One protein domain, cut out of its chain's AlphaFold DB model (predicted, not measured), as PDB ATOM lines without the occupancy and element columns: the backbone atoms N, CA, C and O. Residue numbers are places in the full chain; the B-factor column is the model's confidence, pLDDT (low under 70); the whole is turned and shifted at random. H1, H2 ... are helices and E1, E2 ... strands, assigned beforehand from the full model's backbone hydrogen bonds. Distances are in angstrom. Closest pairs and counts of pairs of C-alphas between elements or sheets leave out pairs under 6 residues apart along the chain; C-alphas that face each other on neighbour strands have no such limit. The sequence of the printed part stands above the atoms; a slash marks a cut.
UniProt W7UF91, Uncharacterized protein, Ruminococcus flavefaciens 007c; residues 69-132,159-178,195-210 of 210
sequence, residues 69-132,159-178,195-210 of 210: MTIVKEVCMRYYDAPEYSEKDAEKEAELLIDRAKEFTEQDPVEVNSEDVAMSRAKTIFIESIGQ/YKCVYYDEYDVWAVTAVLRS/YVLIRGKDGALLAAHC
ATOM      1  N   MET A  69     135.960 168.943 131.579       93.38
ATOM      2  CA  MET A  69     137.089 168.134 132.023       93.38
ATOM      3  C   MET A  69     137.934 168.830 133.095       93.38
ATOM      4  O   MET A  69     138.293 168.218 134.099       93.38
ATOM      5  N   THR A  70     138.216 170.122 132.922       93.75
ATOM      6  CA  THR A  70     138.964 170.914 133.907       93.75
ATOM      7  C   THR A  70     138.170 171.050 135.203       93.75
ATOM      8  O   THR A  70     138.714 170.780 136.270       93.75
ATOM      9  N   ILE A  71     136.878 171.379 135.113       94.25
ATOM     10  CA  ILE A  71     135.996 171.517 136.281       94.25
ATOM     11  C   ILE A  71     135.943 170.209 137.081       94.25
ATOM     12  O   ILE A  71     136.210 170.197 138.283       94.25
ATOM     13  N   VAL A  72     135.633 169.089 136.418       95.31
ATOM     14  CA  VAL A  72     135.488 167.783 137.075       95.31
ATOM     15  C   VAL A  72     136.818 167.333 137.685       95.31
ATOM     16  O   VAL A  72     136.828 166.875 138.828       95.31
ATOM     17  N   LYS A  73     137.947 167.526 136.987       94.81
ATOM     18  CA  LYS A  73     139.288 167.216 137.510       94.81
ATOM     19  C   LYS A  73     139.593 167.991 138.794       94.81
ATOM     20  O   LYS A  73     140.015 167.393 139.783       94.81
ATOM     21  N   GLU A  74     139.372 169.304 138.794       93.38
ATOM     22  CA  GLU A  74     139.629 170.165 139.956       93.38
ATOM     23  C   GLU A  74     138.733 169.798 141.146       93.38
ATOM     24  O   GLU A  74     139.202 169.731 142.285       93.38
ATOM     25  N   VAL A  75     137.459 169.485 140.894       92.75
ATOM     26  CA  VAL A  75     136.554 168.995 141.941       92.75
ATOM     27  C   VAL A  75     137.026 167.645 142.487       92.75
ATOM     28  O   VAL A  75     137.061 167.481 143.705       92.75
ATOM     29  N   CYS A  76     137.471 166.712 141.640       91.94
ATOM     30  CA  CYS A  76     138.016 165.424 142.088       91.94
ATOM     31  C   CYS A  76     139.251 165.598 142.981       91.94
ATOM     32  O   CYS A  76     139.343 164.962 144.030       91.94
ATOM     33  N   MET A  77     140.181 166.480 142.601       92.31
ATOM     34  CA  MET A  77     141.366 166.791 143.413       92.31
ATOM     35  C   MET A  77     140.976 167.288 144.811       92.31
ATOM     36  O   MET A  77     141.525 166.814 145.805       92.31
ATOM     37  N   ARG A  78     139.996 168.199 144.898       90.88
ATOM     38  CA  ARG A  78     139.487 168.717 146.180       90.88
ATOM     39  C   ARG A  78     138.685 167.679 146.968       90.88
ATOM     40  O   ARG A  78     138.677 167.734 148.193       90.88
ATOM     41  N   TYR A  79     137.972 166.785 146.288       87.50
ATOM     42  CA  TYR A  79     137.119 165.783 146.925       87.50
ATOM     43  C   TYR A  79     137.940 164.687 147.609       87.50
ATOM     44  O   TYR A  79     137.661 164.342 148.757       87.50
ATOM     45  N   TYR A  80     138.951 164.150 146.922       86.25
ATOM     46  CA  TYR A  80     139.778 163.076 147.474       86.25
ATOM     47  C   TYR A  80     140.880 163.585 148.405       86.25
ATOM     48  O   TYR A  80     141.214 162.864 149.343       86.25
ATOM     49  N   ASP A  81     141.430 164.783 148.148       86.00
ATOM     50  CA  ASP A  81     142.441 165.487 148.964       86.00
ATOM     51  C   ASP A  81     143.447 164.548 149.665       86.00
ATOM     52  O   ASP A  81     143.679 164.599 150.875       86.00
ATOM     53  N   ALA A  82     144.005 163.610 148.894       84.62
ATOM     54  CA  ALA A  82     144.884 162.566 149.402       84.62
ATOM     55  C   ALA A  82     146.310 162.767 148.865       84.62
ATOM     56  O   ALA A  82     146.475 163.013 147.671       84.62
ATOM     57  N   PRO A  83     147.363 162.586 149.689       83.38
ATOM     58  CA  PRO A  83     148.753 162.796 149.264       83.38
ATOM     59  C   PRO A  83     149.200 161.963 148.052       83.38
ATOM     60  O   PRO A  83     150.141 162.343 147.360       83.38
ATOM     61  N   GLU A  84     148.561 160.815 147.825       88.12
ATOM     62  CA  GLU A  84     148.859 159.902 146.716       88.12
ATOM     63  C   GLU A  84     147.980 160.152 145.480       88.12
ATOM     64  O   GLU A  84     148.261 159.592 144.423       88.12
ATOM     65  N   TYR A  85     146.942 160.990 145.589       89.19
ATOM     66  CA  TYR A  85     146.034 161.299 144.490       89.19
ATOM     67  C   TYR A  85     146.649 162.378 143.598       89.19
ATOM     68  O   TYR A  85     146.746 163.549 143.972       89.19
ATOM     69  N   SER A  86     147.141 161.963 142.432       92.38
ATOM     70  CA  SER A  86     147.849 162.850 141.515       92.38
ATOM     71  C   SER A  86     146.910 163.515 140.510       92.38
ATOM     72  O   SER A  86     145.815 163.032 140.233       92.38
ATOM     73  N   GLU A  87     147.385 164.584 139.865       90.81
ATOM     74  CA  GLU A  87     146.655 165.232 138.766       90.81
ATOM     75  C   GLU A  87     146.305 164.250 137.633       90.81
ATOM     76  O   GLU A  87     145.245 164.356 137.025       90.81
ATOM     77  N   LYS A  88     147.165 163.254 137.382       92.00
ATOM     78  CA  LYS A  88     146.920 162.218 136.376       92.00
ATOM     79  C   LYS A  88     145.791 161.268 136.784       92.00
ATOM     80  O   LYS A  88     145.047 160.801 135.923       92.00
ATOM     81  N   ASP A  89     145.686 160.956 138.073       92.12
ATOM     82  CA  ASP A  89     144.580 160.147 138.589       92.12
ATOM     83  C   ASP A  89     143.274 160.933 138.477       92.12
ATOM     84  O   ASP A  89     142.289 160.398 137.979       92.12
ATOM     85  N   ALA A  90     143.305 162.227 138.814       92.25
ATOM     86  CA  ALA A  90     142.164 163.120 138.657       92.25
ATOM     87  C   ALA A  90     141.710 163.285 137.207       92.25
ATOM     88  O   ALA A  90     140.511 163.302 136.957       92.25
ATOM     89  N   GLU A  91     142.638 163.385 136.255       94.19
ATOM     90  CA  GLU A  91     142.314 163.450 134.829       94.19
ATOM     91  C   GLU A  91     141.602 162.169 134.377       94.19
ATOM     92  O   GLU A  91     140.510 162.226 133.823       94.19
ATOM     93  N   LYS A  92     142.173 161.002 134.693       93.75
ATOM     94  CA  LYS A  92     141.585 159.710 134.327       93.75
ATOM     95  C   LYS A  92     140.214 159.484 134.975       93.75
ATOM     96  O   LYS A  92     139.316 158.938 134.338       93.75
ATOM     97  N   GLU A  93     140.067 159.855 136.242       93.44
ATOM     98  CA  GLU A  93     138.794 159.737 136.950       93.44
ATOM     99  C   GLU A  93     137.764 160.700 136.348       93.44
ATOM    100  O   GLU A  93     136.642 160.290 136.069       93.44
ATOM    101  N   ALA A  94     138.151 161.942 136.039       94.56
ATOM    102  CA  ALA A  94     137.271 162.906 135.386       94.56
ATOM    103  C   ALA A  94     136.734 162.389 134.042       94.56
ATOM    104  O   ALA A  94     135.529 162.482 133.816       94.56
ATOM    105  N   GLU A  95     137.573 161.781 133.190       94.81
ATOM    106  CA  GLU A  95     137.114 161.144 131.941       94.81
ATOM    107  C   GLU A  95     136.026 160.104 132.212       94.81
ATOM    108  O   GLU A  95     134.960 160.133 131.597       94.81
ATOM    109  N   LEU A  96     136.280 159.210 133.170       94.31
ATOM    110  CA  LEU A  96     135.368 158.126 133.516       94.31
ATOM    111  C   LEU A  96     134.029 158.653 134.044       94.31
ATOM    112  O   LEU A  96     132.974 158.140 133.671       94.31
ATOM    113  N   LEU A  97     134.054 159.679 134.891       95.50
ATOM    114  CA  LEU A  97     132.849 160.259 135.480       95.50
ATOM    115  C   LEU A  97     132.026 161.057 134.469       95.50
ATOM    116  O   LEU A  97     130.794 161.005 134.507       95.50
ATOM    117  N   ILE A  98     132.695 161.791 133.575       95.00
ATOM    118  CA  ILE A  98     132.052 162.524 132.478       95.00
ATOM    119  C   ILE A  98     131.413 161.540 131.502       95.00
ATOM    120  O   ILE A  98     130.306 161.779 131.020       95.00
ATOM    121  N   ASP A  99     132.082 160.429 131.198       93.38
ATOM    122  CA  ASP A  99     131.517 159.399 130.331       93.38
ATOM    123  C   ASP A  99     130.296 158.730 130.966       93.38
ATOM    124  O   ASP A  99     129.278 158.590 130.289       93.38
ATOM    125  N   ARG A 100     130.337 158.427 132.270       92.69
ATOM    126  CA  ARG A 100     129.170 157.919 133.013       92.69
ATOM    127  C   ARG A 100     127.999 158.896 133.028       92.69
ATOM    128  O   ARG A 100     126.860 158.476 132.869       92.69
ATOM    129  N   ALA A 101     128.253 160.197 133.167       92.94
ATOM    130  CA  ALA A 101     127.196 161.212 133.139       92.94
ATOM    131  C   ALA A 101     126.369 161.187 131.838       92.94
ATOM    132  O   ALA A 101     125.187 161.520 131.859       92.94
ATOM    133  N   LYS A 102     126.958 160.748 130.716       90.56
ATOM    134  CA  LYS A 102     126.271 160.640 129.416       90.56
ATOM    135  C   LYS A 102     125.296 159.461 129.335       90.56
ATOM    136  O   LYS A 102     124.526 159.398 128.380       90.56
ATOM    137  N   GLU A 103     125.354 158.519 130.275       90.00
ATOM    138  CA  GLU A 103     124.469 157.348 130.311       90.00
ATOM    139  C   GLU A 103     123.071 157.688 130.852       90.00
ATOM    140  O   GLU A 103     122.122 156.951 130.588       90.00
ATOM    141  N   PHE A 104     122.934 158.816 131.557       87.69
ATOM    142  CA  PHE A 104     121.688 159.245 132.184       87.69
ATOM    143  C   PHE A 104     120.732 159.913 131.195       87.69
ATOM    144  O   PHE A 104     121.123 160.696 130.325       87.69
ATOM    145  N   THR A 105     119.449 159.599 131.346       69.62
ATOM    146  CA  THR A 105     118.370 160.038 130.458       69.62
ATOM    147  C   THR A 105     117.663 161.299 130.937       69.62
ATOM    148  O   THR A 105     116.771 161.779 130.238       69.62
ATOM    149  N   GLU A 106     118.042 161.873 132.081       64.00
ATOM    150  CA  GLU A 106     117.438 163.104 132.596       64.00
ATOM    151  C   GLU A 106     117.761 164.307 131.686       64.00
ATOM    152  O   GLU A 106     118.815 164.939 131.772       64.00
ATOM    153  N   GLN A 107     116.834 164.602 130.766       56.81
ATOM    154  CA  GLN A 107     117.005 165.579 129.681       56.81
ATOM    155  C   GLN A 107     116.410 166.962 129.960       56.81
ATOM    156  O   GLN A 107     116.451 167.799 129.062       56.81
ATOM    157  N   ASP A 108     115.885 167.221 131.164       67.38
ATOM    158  CA  ASP A 108     115.280 168.514 131.515       67.38
ATOM    159  C   ASP A 108     116.180 169.315 132.485       67.38
ATOM    160  O   ASP A 108     115.948 169.356 133.699       67.38
ATOM    161  N   PRO A 109     117.265 169.944 131.986       72.56
ATOM    162  CA  PRO A 109     118.091 170.894 132.727       72.56
ATOM    163  C   PRO A 109     117.260 172.073 133.252       72.56
ATOM    164  O   PRO A 109     116.918 172.995 132.516       72.56
ATOM    165  N   VAL A 110     116.909 172.027 134.542       83.75
ATOM    166  CA  VAL A 110     116.430 173.176 135.324       83.75
ATOM    167  C   VAL A 110     117.579 173.794 136.123       83.75
ATOM    168  O   VAL A 110     118.369 173.076 136.729       83.75
ATOM    169  N   GLU A 111     117.645 175.122 136.164       93.31
ATOM    170  CA  GLU A 111     118.586 175.867 137.006       93.31
ATOM    171  C   GLU A 111     118.559 175.387 138.472       93.31
ATOM    172  O   GLU A 111     117.497 175.200 139.074       93.31
ATOM    173  N   VAL A 112     119.743 175.204 139.058       94.94
ATOM    174  CA  VAL A 112     119.955 174.721 140.425       94.94
ATOM    175  C   VAL A 112     120.500 175.858 141.282       94.94
ATOM    176  O   VAL A 112     121.703 176.065 141.415       94.94
ATOM    177  N   ASN A 113     119.580 176.601 141.889       94.62
ATOM    178  CA  ASN A 113     119.872 177.811 142.663       94.62
ATOM    179  C   ASN A 113     119.888 177.598 144.189       94.62
ATOM    180  O   ASN A 113     120.006 178.559 144.949       94.62
ATOM    181  N   SER A 114     119.734 176.356 144.652       96.88
ATOM    182  CA  SER A 114     119.730 176.020 146.075       96.88
ATOM    183  C   SER A 114     120.152 174.577 146.324       96.88
ATOM    184  O   SER A 114     120.046 173.715 145.449       96.88
ATOM    185  N   GLU A 115     120.576 174.322 147.560       97.06
ATOM    186  CA  GLU A 115     120.958 172.997 148.040       97.06
ATOM    187  C   GLU A 115     119.808 171.981 147.918       97.06
ATOM    188  O   GLU A 115     120.031 170.864 147.456       97.06
ATOM    189  N   ASP A 116     118.570 172.375 148.233       96.56
ATOM    190  CA  ASP A 116     117.394 171.499 148.130       96.56
ATOM    191  C   ASP A 116     117.121 171.060 146.686       96.56
ATOM    192  O   ASP A 116     116.819 169.891 146.433       96.56
ATOM    193  N   VAL A 117     117.267 171.977 145.722       95.50
ATOM    194  CA  VAL A 117     117.108 171.662 144.295       95.50
ATOM    195  C   VAL A 117     118.240 170.744 143.826       95.50
ATOM    196  O   VAL A 117     117.975 169.769 143.123       95.50
ATOM    197  N   ALA A 118     119.480 170.998 144.261       96.06
ATOM    198  CA  ALA A 118     120.629 170.154 143.933       96.06
ATOM    199  C   ALA A 118     120.436 168.724 144.452       96.06
ATOM    200  O   ALA A 118     120.591 167.760 143.701       96.06
ATOM    201  N   MET A 119     120.026 168.580 145.717       96.31
ATOM    202  CA  MET A 119     119.739 167.282 146.324       96.31
ATOM    203  C   MET A 119     118.574 166.577 145.635       96.31
ATOM    204  O   MET A 119     118.690 165.395 145.324       96.31
ATOM    205  N   SER A 120     117.465 167.274 145.368       94.75
ATOM    206  CA  SER A 120     116.315 166.682 144.674       94.75
ATOM    207  C   SER A 120     116.711 166.116 143.314       94.75
ATOM    208  O   SER A 120     116.242 165.046 142.937       94.75
ATOM    209  N   ARG A 121     117.591 166.813 142.595       92.88
ATOM    210  CA  ARG A 121     118.077 166.379 141.290       92.88
ATOM    211  C   ARG A 121     119.047 165.206 141.381       92.88
ATOM    212  O   ARG A 121     118.914 164.234 140.650       92.88
ATOM    213  N   ALA A 122     119.979 165.256 142.329       94.94
ATOM    214  CA  ALA A 122     120.874 164.138 142.598       94.94
ATOM    215  C   ALA A 122     120.103 162.856 142.947       94.94
ATOM    216  O   ALA A 122     120.470 161.781 142.484       94.94
ATOM    217  N   LYS A 123     118.999 162.965 143.701       94.62
ATOM    218  CA  LYS A 123     118.115 161.824 143.981       94.62
ATOM    219  C   LYS A 123     117.546 161.216 142.704       94.62
ATOM    220  O   LYS A 123     117.577 159.997 142.594       94.62
ATOM    221  N   THR A 124     117.076 162.016 141.743       93.69
ATOM    222  CA  THR A 124     116.588 161.485 140.458       93.69
ATOM    223  C   THR A 124     117.667 160.666 139.749       93.69
ATOM    224  O   THR A 124     117.403 159.537 139.340       93.69
ATOM    225  N   ILE A 125     118.898 161.179 139.706       94.25
ATOM    226  CA  ILE A 125     120.045 160.493 139.095       94.25
ATOM    227  C   ILE A 125     120.374 159.188 139.841       94.25
ATOM    228  O   ILE A 125     120.547 158.138 139.226       94.25
ATOM    229  N   PHE A 126     120.409 159.208 141.174       94.81
ATOM    230  CA  PHE A 126     120.647 158.005 141.978       94.81
ATOM    231  C   PHE A 126     119.530 156.960 141.821       94.81
ATOM    232  O   PHE A 126     119.815 155.761 141.778       94.81
ATOM    233  N   ILE A 127     118.272 157.393 141.690       94.06
ATOM    234  CA  ILE A 127     117.129 156.515 141.404       94.06
ATOM    235  C   ILE A 127     117.280 155.881 140.022       94.06
ATOM    236  O   ILE A 127     117.048 154.683 139.888       94.06
ATOM    237  N   GLU A 128     117.678 156.649 139.009       93.25
ATOM    238  CA  GLU A 128     117.922 156.118 137.665       93.25
ATOM    239  C   GLU A 128     119.073 155.101 137.660       93.25
ATOM    240  O   GLU A 128     118.975 154.068 136.998       93.25
ATOM    241  N   SER A 129     120.134 155.348 138.438       92.69
ATOM    242  CA  SER A 129     121.312 154.477 138.464       92.69
ATOM    243  C   SER A 129     121.140 153.194 139.277       92.69
ATOM    244  O   SER A 129     121.616 152.142 138.854       92.69
ATOM    245  N   ILE A 130     120.564 153.278 140.482       92.69
ATOM    246  CA  ILE A 130     120.521 152.159 141.446       92.69
ATOM    247  C   ILE A 130     119.087 151.736 141.760       92.69
ATOM    248  O   ILE A 130     118.823 150.549 141.959       92.69
ATOM    249  N   GLY A 131     118.153 152.684 141.773       94.44
ATOM    250  CA  GLY A 131     116.742 152.442 142.056       94.44
ATOM    251  C   GLY A 131     116.242 153.149 143.313       94.44
ATOM    252  O   GLY A 131     117.007 153.590 144.170       94.44
ATOM    253  N   GLN A 132     114.916 153.226 143.433       96.69
ATOM    254  CA  GLN A 132     114.236 153.876 144.558       96.69
ATOM    255  C   GLN A 132     114.572 153.232 145.913       96.69
ATOM    256  O   GLN A 132     114.710 153.942 146.903       96.69
ATOM    257  N   TYR A 159     122.748 162.977 152.848       96.81
ATOM    258  CA  TYR A 159     123.409 163.674 151.754       96.81
ATOM    259  C   TYR A 159     124.356 164.735 152.290       96.81
ATOM    260  O   TYR A 159     124.068 165.404 153.283       96.81
ATOM    261  N   LYS A 160     125.465 164.917 151.579       95.69
ATOM    262  CA  LYS A 160     126.355 166.064 151.726       95.69
ATOM    263  C   LYS A 160     126.325 166.853 150.426       95.69
ATOM    264  O   LYS A 160     126.575 166.283 149.365       95.69
ATOM    265  N   CYS A 161     126.039 168.143 150.522       96.50
ATOM    266  CA  CYS A 161     125.983 169.046 149.384       96.50
ATOM    267  C   CYS A 161     127.065 170.123 149.526       96.50
ATOM    268  O   CYS A 161     127.232 170.708 150.596       96.50
ATOM    269  N   VAL A 162     127.837 170.354 148.466       96.69
ATOM    270  CA  VAL A 162     128.892 171.373 148.426       96.69
ATOM    271  C   VAL A 162     128.746 172.170 147.140       96.69
ATOM    272  O   VAL A 162     128.683 171.588 146.061       96.69
ATOM    273  N   TYR A 163     128.718 173.495 147.252       96.94
ATOM    274  CA  TYR A 163     128.712 174.392 146.101       96.94
ATOM    275  C   TYR A 163     130.118 174.937 145.841       96.94
ATOM    276  O   TYR A 163     130.740 175.509 146.737       96.94
ATOM    277  N   TYR A 164     130.603 174.751 144.618       95.31
ATOM    278  CA  TYR A 164     131.842 175.314 144.095       95.31
ATOM    279  C   TYR A 164     131.491 176.555 143.276       95.31
ATOM    280  O   TYR A 164     131.160 176.460 142.092       95.31
ATOM    281  N   ASP A 165     131.532 177.717 143.926       94.50
ATOM    282  CA  ASP A 165     131.150 179.008 143.349       94.50
ATOM    283  C   ASP A 165     132.030 179.417 142.164       94.50
ATOM    284  O   ASP A 165     131.538 180.045 141.229       94.50
ATOM    285  N   GLU A 166     133.303 179.016 142.166       93.88
ATOM    286  CA  GLU A 166     134.240 179.304 141.077       93.88
ATOM    287  C   GLU A 166     133.832 178.667 139.742       93.88
ATOM    288  O   GLU A 166     134.149 179.214 138.686       93.88
ATOM    289  N   TYR A 167     133.124 177.537 139.799       93.38
ATOM    290  CA  TYR A 167     132.725 176.747 138.633       93.38
ATOM    291  C   TYR A 167     131.214 176.727 138.405       93.38
ATOM    292  O   TYR A 167     130.768 176.157 137.410       93.38
ATOM    293  N   ASP A 168     130.436 177.314 139.320       95.00
ATOM    294  CA  ASP A 168     128.980 177.191 139.356       95.00
ATOM    295  C   ASP A 168     128.548 175.710 139.328       95.00
ATOM    296  O   ASP A 168     127.823 175.250 138.445       95.00
ATOM    297  N   VAL A 169     129.067 174.918 140.275       96.06
ATOM    298  CA  VAL A 169     128.811 173.470 140.361       96.06
ATOM    299  C   VAL A 169     128.408 173.051 141.766       96.06
ATOM    300  O   VAL A 169     129.087 173.346 142.745       96.06
ATOM    301  N   TRP A 170     127.344 172.267 141.849       97.44
ATOM    302  CA  TRP A 170     126.940 171.524 143.032       97.44
ATOM    303  C   TRP A 170     127.512 170.110 142.990       97.44
ATOM    304  O   TRP A 170     127.249 169.362 142.049       97.44
ATOM    305  N   ALA A 171     128.248 169.718 144.025       97.12
ATOM    306  CA  ALA A 171     128.581 168.327 144.291       97.12
ATOM    307  C   ALA A 171     127.639 167.767 145.350       97.12
ATOM    308  O   ALA A 171     127.599 168.266 146.478       97.12
ATOM    309  N   VAL A 172     126.917 166.707 145.002       97.44
ATOM    310  CA  VAL A 172     126.016 166.015 145.929       97.44
ATOM    311  C   VAL A 172     126.514 164.598 146.130       97.44
ATOM    312  O   VAL A 172     126.655 163.850 145.170       97.44
ATOM    313  N   THR A 173     126.788 164.235 147.378       96.69
ATOM    314  CA  THR A 173     127.292 162.915 147.774       96.69
ATOM    315  C   THR A 173     126.254 162.187 148.620       96.69
ATOM    316  O   THR A 173     125.766 162.745 149.604       96.69
ATOM    317  N   ALA A 174     125.947 160.937 148.275       96.12
ATOM    318  CA  ALA A 174     125.148 160.036 149.101       96.12
ATOM    319  C   ALA A 174     126.009 159.480 150.242       96.12
ATOM    320  O   ALA A 174     126.987 158.760 150.017       96.12
ATOM    321  N   VAL A 175     125.667 159.806 151.484       94.69
ATOM    322  CA  VAL A 175     126.445 159.412 152.661       94.69
ATOM    323  C   VAL A 175     125.960 158.057 153.159       94.69
ATOM    324  O   VAL A 175     124.874 157.938 153.735       94.69
ATOM    325  N   LEU A 176     126.781 157.026 152.945       92.06
ATOM    326  CA  LEU A 176     126.456 155.666 153.365       92.06
ATOM    327  C   LEU A 176     126.140 155.615 154.862       92.06
ATOM    328  O   LEU A 176     126.747 156.303 155.688       92.06
ATOM    329  N   ARG A 177     125.162 154.780 155.212       91.38
ATOM    330  CA  ARG A 177     124.615 154.722 156.566       91.38
ATOM    331  C   ARG A 177     125.682 154.278 157.554       91.38
ATOM    332  O   ARG A 177     126.210 153.174 157.466       91.38
ATOM    333  N   SER A 178     125.968 155.138 158.517       93.69
ATOM    334  CA  SER A 178     126.856 154.827 159.624       93.69
ATOM    335  C   SER A 178     126.363 155.510 160.890       93.69
ATOM    336  O   SER A 178     125.690 156.546 160.837       93.69
ATOM    337  N   TYR A 195     128.316 159.961 144.104       95.00
ATOM    338  CA  TYR A 195     128.233 161.407 143.994       95.00
ATOM    339  C   TYR A 195     128.018 161.858 142.559       95.00
ATOM    340  O   TYR A 195     128.349 161.156 141.604       95.00
ATOM    341  N   VAL A 196     127.460 163.052 142.419       96.50
ATOM    342  CA  VAL A 196     127.201 163.696 141.131       96.50
ATOM    343  C   VAL A 196     127.649 165.146 141.174       96.50
ATOM    344  O   VAL A 196     127.583 165.785 142.228       96.50
ATOM    345  N   LEU A 197     128.085 165.661 140.025       96.88
ATOM    346  CA  LEU A 197     128.387 167.076 139.824       96.88
ATOM    347  C   LEU A 197     127.353 167.680 138.880       96.88
ATOM    348  O   LEU A 197     127.225 167.248 137.736       96.88
ATOM    349  N   ILE A 198     126.626 168.682 139.358       95.81
ATOM    350  CA  ILE A 198     125.514 169.316 138.657       95.81
ATOM    351  C   ILE A 198     125.826 170.801 138.506       95.81
ATOM    352  O   ILE A 198     126.083 171.486 139.494       95.81
ATOM    353  N   ARG A 199     125.795 171.318 137.281       94.62
ATOM    354  CA  ARG A 199     126.024 172.741 137.011       94.62
ATOM    355  C   ARG A 199     124.864 173.597 137.528       94.62
ATOM    356  O   ARG A 199     123.716 173.229 137.333       94.62
ATOM    357  N   GLY A 200     125.123 174.737 138.158       94.94
ATOM    358  CA  GLY A 200     124.084 175.595 138.735       94.94
ATOM    359  C   GLY A 200     123.224 176.288 137.680       94.94
ATOM    360  O   GLY A 200     122.002 176.142 137.708       94.94
ATOM    361  N   LYS A 201     123.834 176.961 136.696       92.44
ATOM    362  CA  LYS A 201     123.139 177.813 135.707       92.44
ATOM    363  C   LYS A 201     122.055 177.114 134.893       92.44
ATOM    364  O   LYS A 201     121.096 177.750 134.473       92.44
ATOM    365  N   ASP A 202     122.208 175.819 134.646       90.62
ATOM    366  CA  ASP A 202     121.256 175.039 133.856       90.62
ATOM    367  C   ASP A 202     120.952 173.660 134.441       90.62
ATOM    368  O   ASP A 202     120.047 172.985 133.971       90.62
ATOM    369  N   GLY A 203     121.650 173.216 135.481       91.69
ATOM    370  CA  GLY A 203     121.426 171.893 136.044       91.69
ATOM    371  C   GLY A 203     121.963 170.748 135.195       91.69
ATOM    372  O   GLY A 203     121.561 169.605 135.409       91.69
ATOM    373  N   ALA A 204     122.847 171.017 134.233       92.06
ATOM    374  CA  ALA A 204     123.486 169.961 133.459       92.06
ATOM    375  C   ALA A 204     124.287 169.018 134.375       92.06
ATOM    376  O   ALA A 204     125.085 169.469 135.201       92.06
ATOM    377  N   LEU A 205     124.098 167.707 134.204       94.38
ATOM    378  CA  LEU A 205     124.920 166.693 134.856       94.38
ATOM    379  C   LEU A 205     126.297 166.661 134.183       94.38
ATOM    380  O   LEU A 205     126.413 166.348 133.000       94.38
ATOM    381  N   LEU A 206     127.337 167.016 134.934       94.56
ATOM    382  CA  LEU A 206     128.710 167.090 134.433       94.56
ATOM    383  C   LEU A 206     129.485 165.793 134.671       94.56
ATOM    384  O   LEU A 206     130.317 165.414 133.853       94.56
ATOM    385  N   ALA A 207     129.229 165.133 135.800       95.38
ATOM    386  CA  ALA A 207     129.938 163.932 136.226       95.38
ATOM    387  C   ALA A 207     129.061 163.084 137.149       95.38
ATOM    388  O   ALA A 207     128.302 163.631 137.955       95.38
ATOM    389  N   ALA A 208     129.203 161.761 137.062       95.38
ATOM    390  CA  ALA A 208     128.490 160.817 137.915       95.38
ATOM    391  C   ALA A 208     129.390 159.654 138.356       95.38
ATOM    392  O   ALA A 208     129.946 158.919 137.535       95.38
ATOM    393  N   HIS A 209     129.491 159.460 139.669       93.69
ATOM    394  CA  HIS A 209     130.001 158.246 140.290       93.69
ATOM    395  C   HIS A 209     128.820 157.495 140.894       93.69
ATOM    396  O   HIS A 209     128.388 157.785 142.012       93.69
ATOM    397  N   CYS A 210     128.269 156.571 140.118       85.19
ATOM    398  CA  CYS A 210     127.182 155.694 140.523       85.19
ATOM    399  C   CYS A 210     127.555 154.223 140.295       85.19
ATOM    400  O   CYS A 210     128.519 153.969 139.519       85.19
TER     401      CYS A 210
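What this domain is: This is residues 69 to 132, 159 to 178 and 195 to 210 of the 210 residues of an uncharacterized protein of Ruminococcus flavefaciens 007c (UniProt W7UF91). A four-stranded antiparallel sheet makes the middle of this domain, with H3 slanting over one face and H1 and H2 packed on the other. H2 meets the sheet at edge strand E4 with its residues 93 to 101, and its earlier part reaches away from the sheet and crosses H1 at a steep tilt of 69 degrees, the C-alphas of Lys 73 and Ala 90 coming closest. The printed part has 100 residues with three named helices followed by four named strands, H1 H2 H3 E1 E2 E3 E4; the sheet's order is E1 E2 E3 E4, and the class is mixed, helices and strands. The whole is compact, with a radius of gyration of the C-alphas of 12.9 A and spans of 35 by 30 by 26 A.

How they stand to each other: Start with H1, residues 69 to 80, and H2, residues 87 to 101: they touch, closest at the C-alphas of Lys 73 and Ala 90, 5.1 A apart. They run opposite ways at a steep tilt of 69 degrees, only just short of about perpendicular. Next find H3, residues 115 to 129, apart from both helices. Then look at the sheet of E1, residues 159 to 164, E2, 169 to 174, E3, 195 to 199, and E4, 205 to 209. In the hairpin E1 and E2, N 162 and O 171 are 2.9 A apart, within hydrogen-bond range. Between antiparallel E2 and E3, N 170 and O 198 are 2.8 A apart; in the hairpin E3 and E4, N 209 and O 195 are also 2.8 A apart, both within that range. The three layers, helices on both faces of a sheet, are H3 on one face, the sheet, and H1 on the other. H1 lies over E2 at a height over the sheet of 8.9 A. H2, on the same face as H1, touches E4, closest at the C-alphas of Ile 98 and Ala 207, 4.5 A apart. H3 has a height over the sheet of 8.3 A; its C-alpha 122 is 6.4 A from that of Val 172, the closest between H3 and E2. In H1, H2 and H3 every O i to N i+4 pair is within hydrogen-bond range.

Where its parts are: Find C-alpha 69 at (137.089, 168.134, 132.023); from there H1 runs 16.5 A to residue 80. H2 runs 20.7 A from 87 to 101, and H3 runs 20.9 A from C-alpha 115 at (120.958, 172.997, 148.040) to 129. E1, 159 to 164, measures 16.3 A, E2, 169 to 174, 16.4 A, and E3, 195 to 199, 13.5 A. E4 runs 11.3 A from 205 to C-alpha 209 at (130.001, 158.246, 140.290).

The domain as a whole: The two C-alphas farthest apart, those of Pro 83 and Asp 108, are 38.3 A apart. Residues 133 to 158 are not printed, with 15.2 A between C-alphas 132 and 159; nor are 179 to 194, with 17.0 A between C-alphas 178 and 195. Look for the long link at residues 102 to 114, between H2 and H3. The mean pLDDT of the printed part is 92.1, and residues 105 to 108 are under 70.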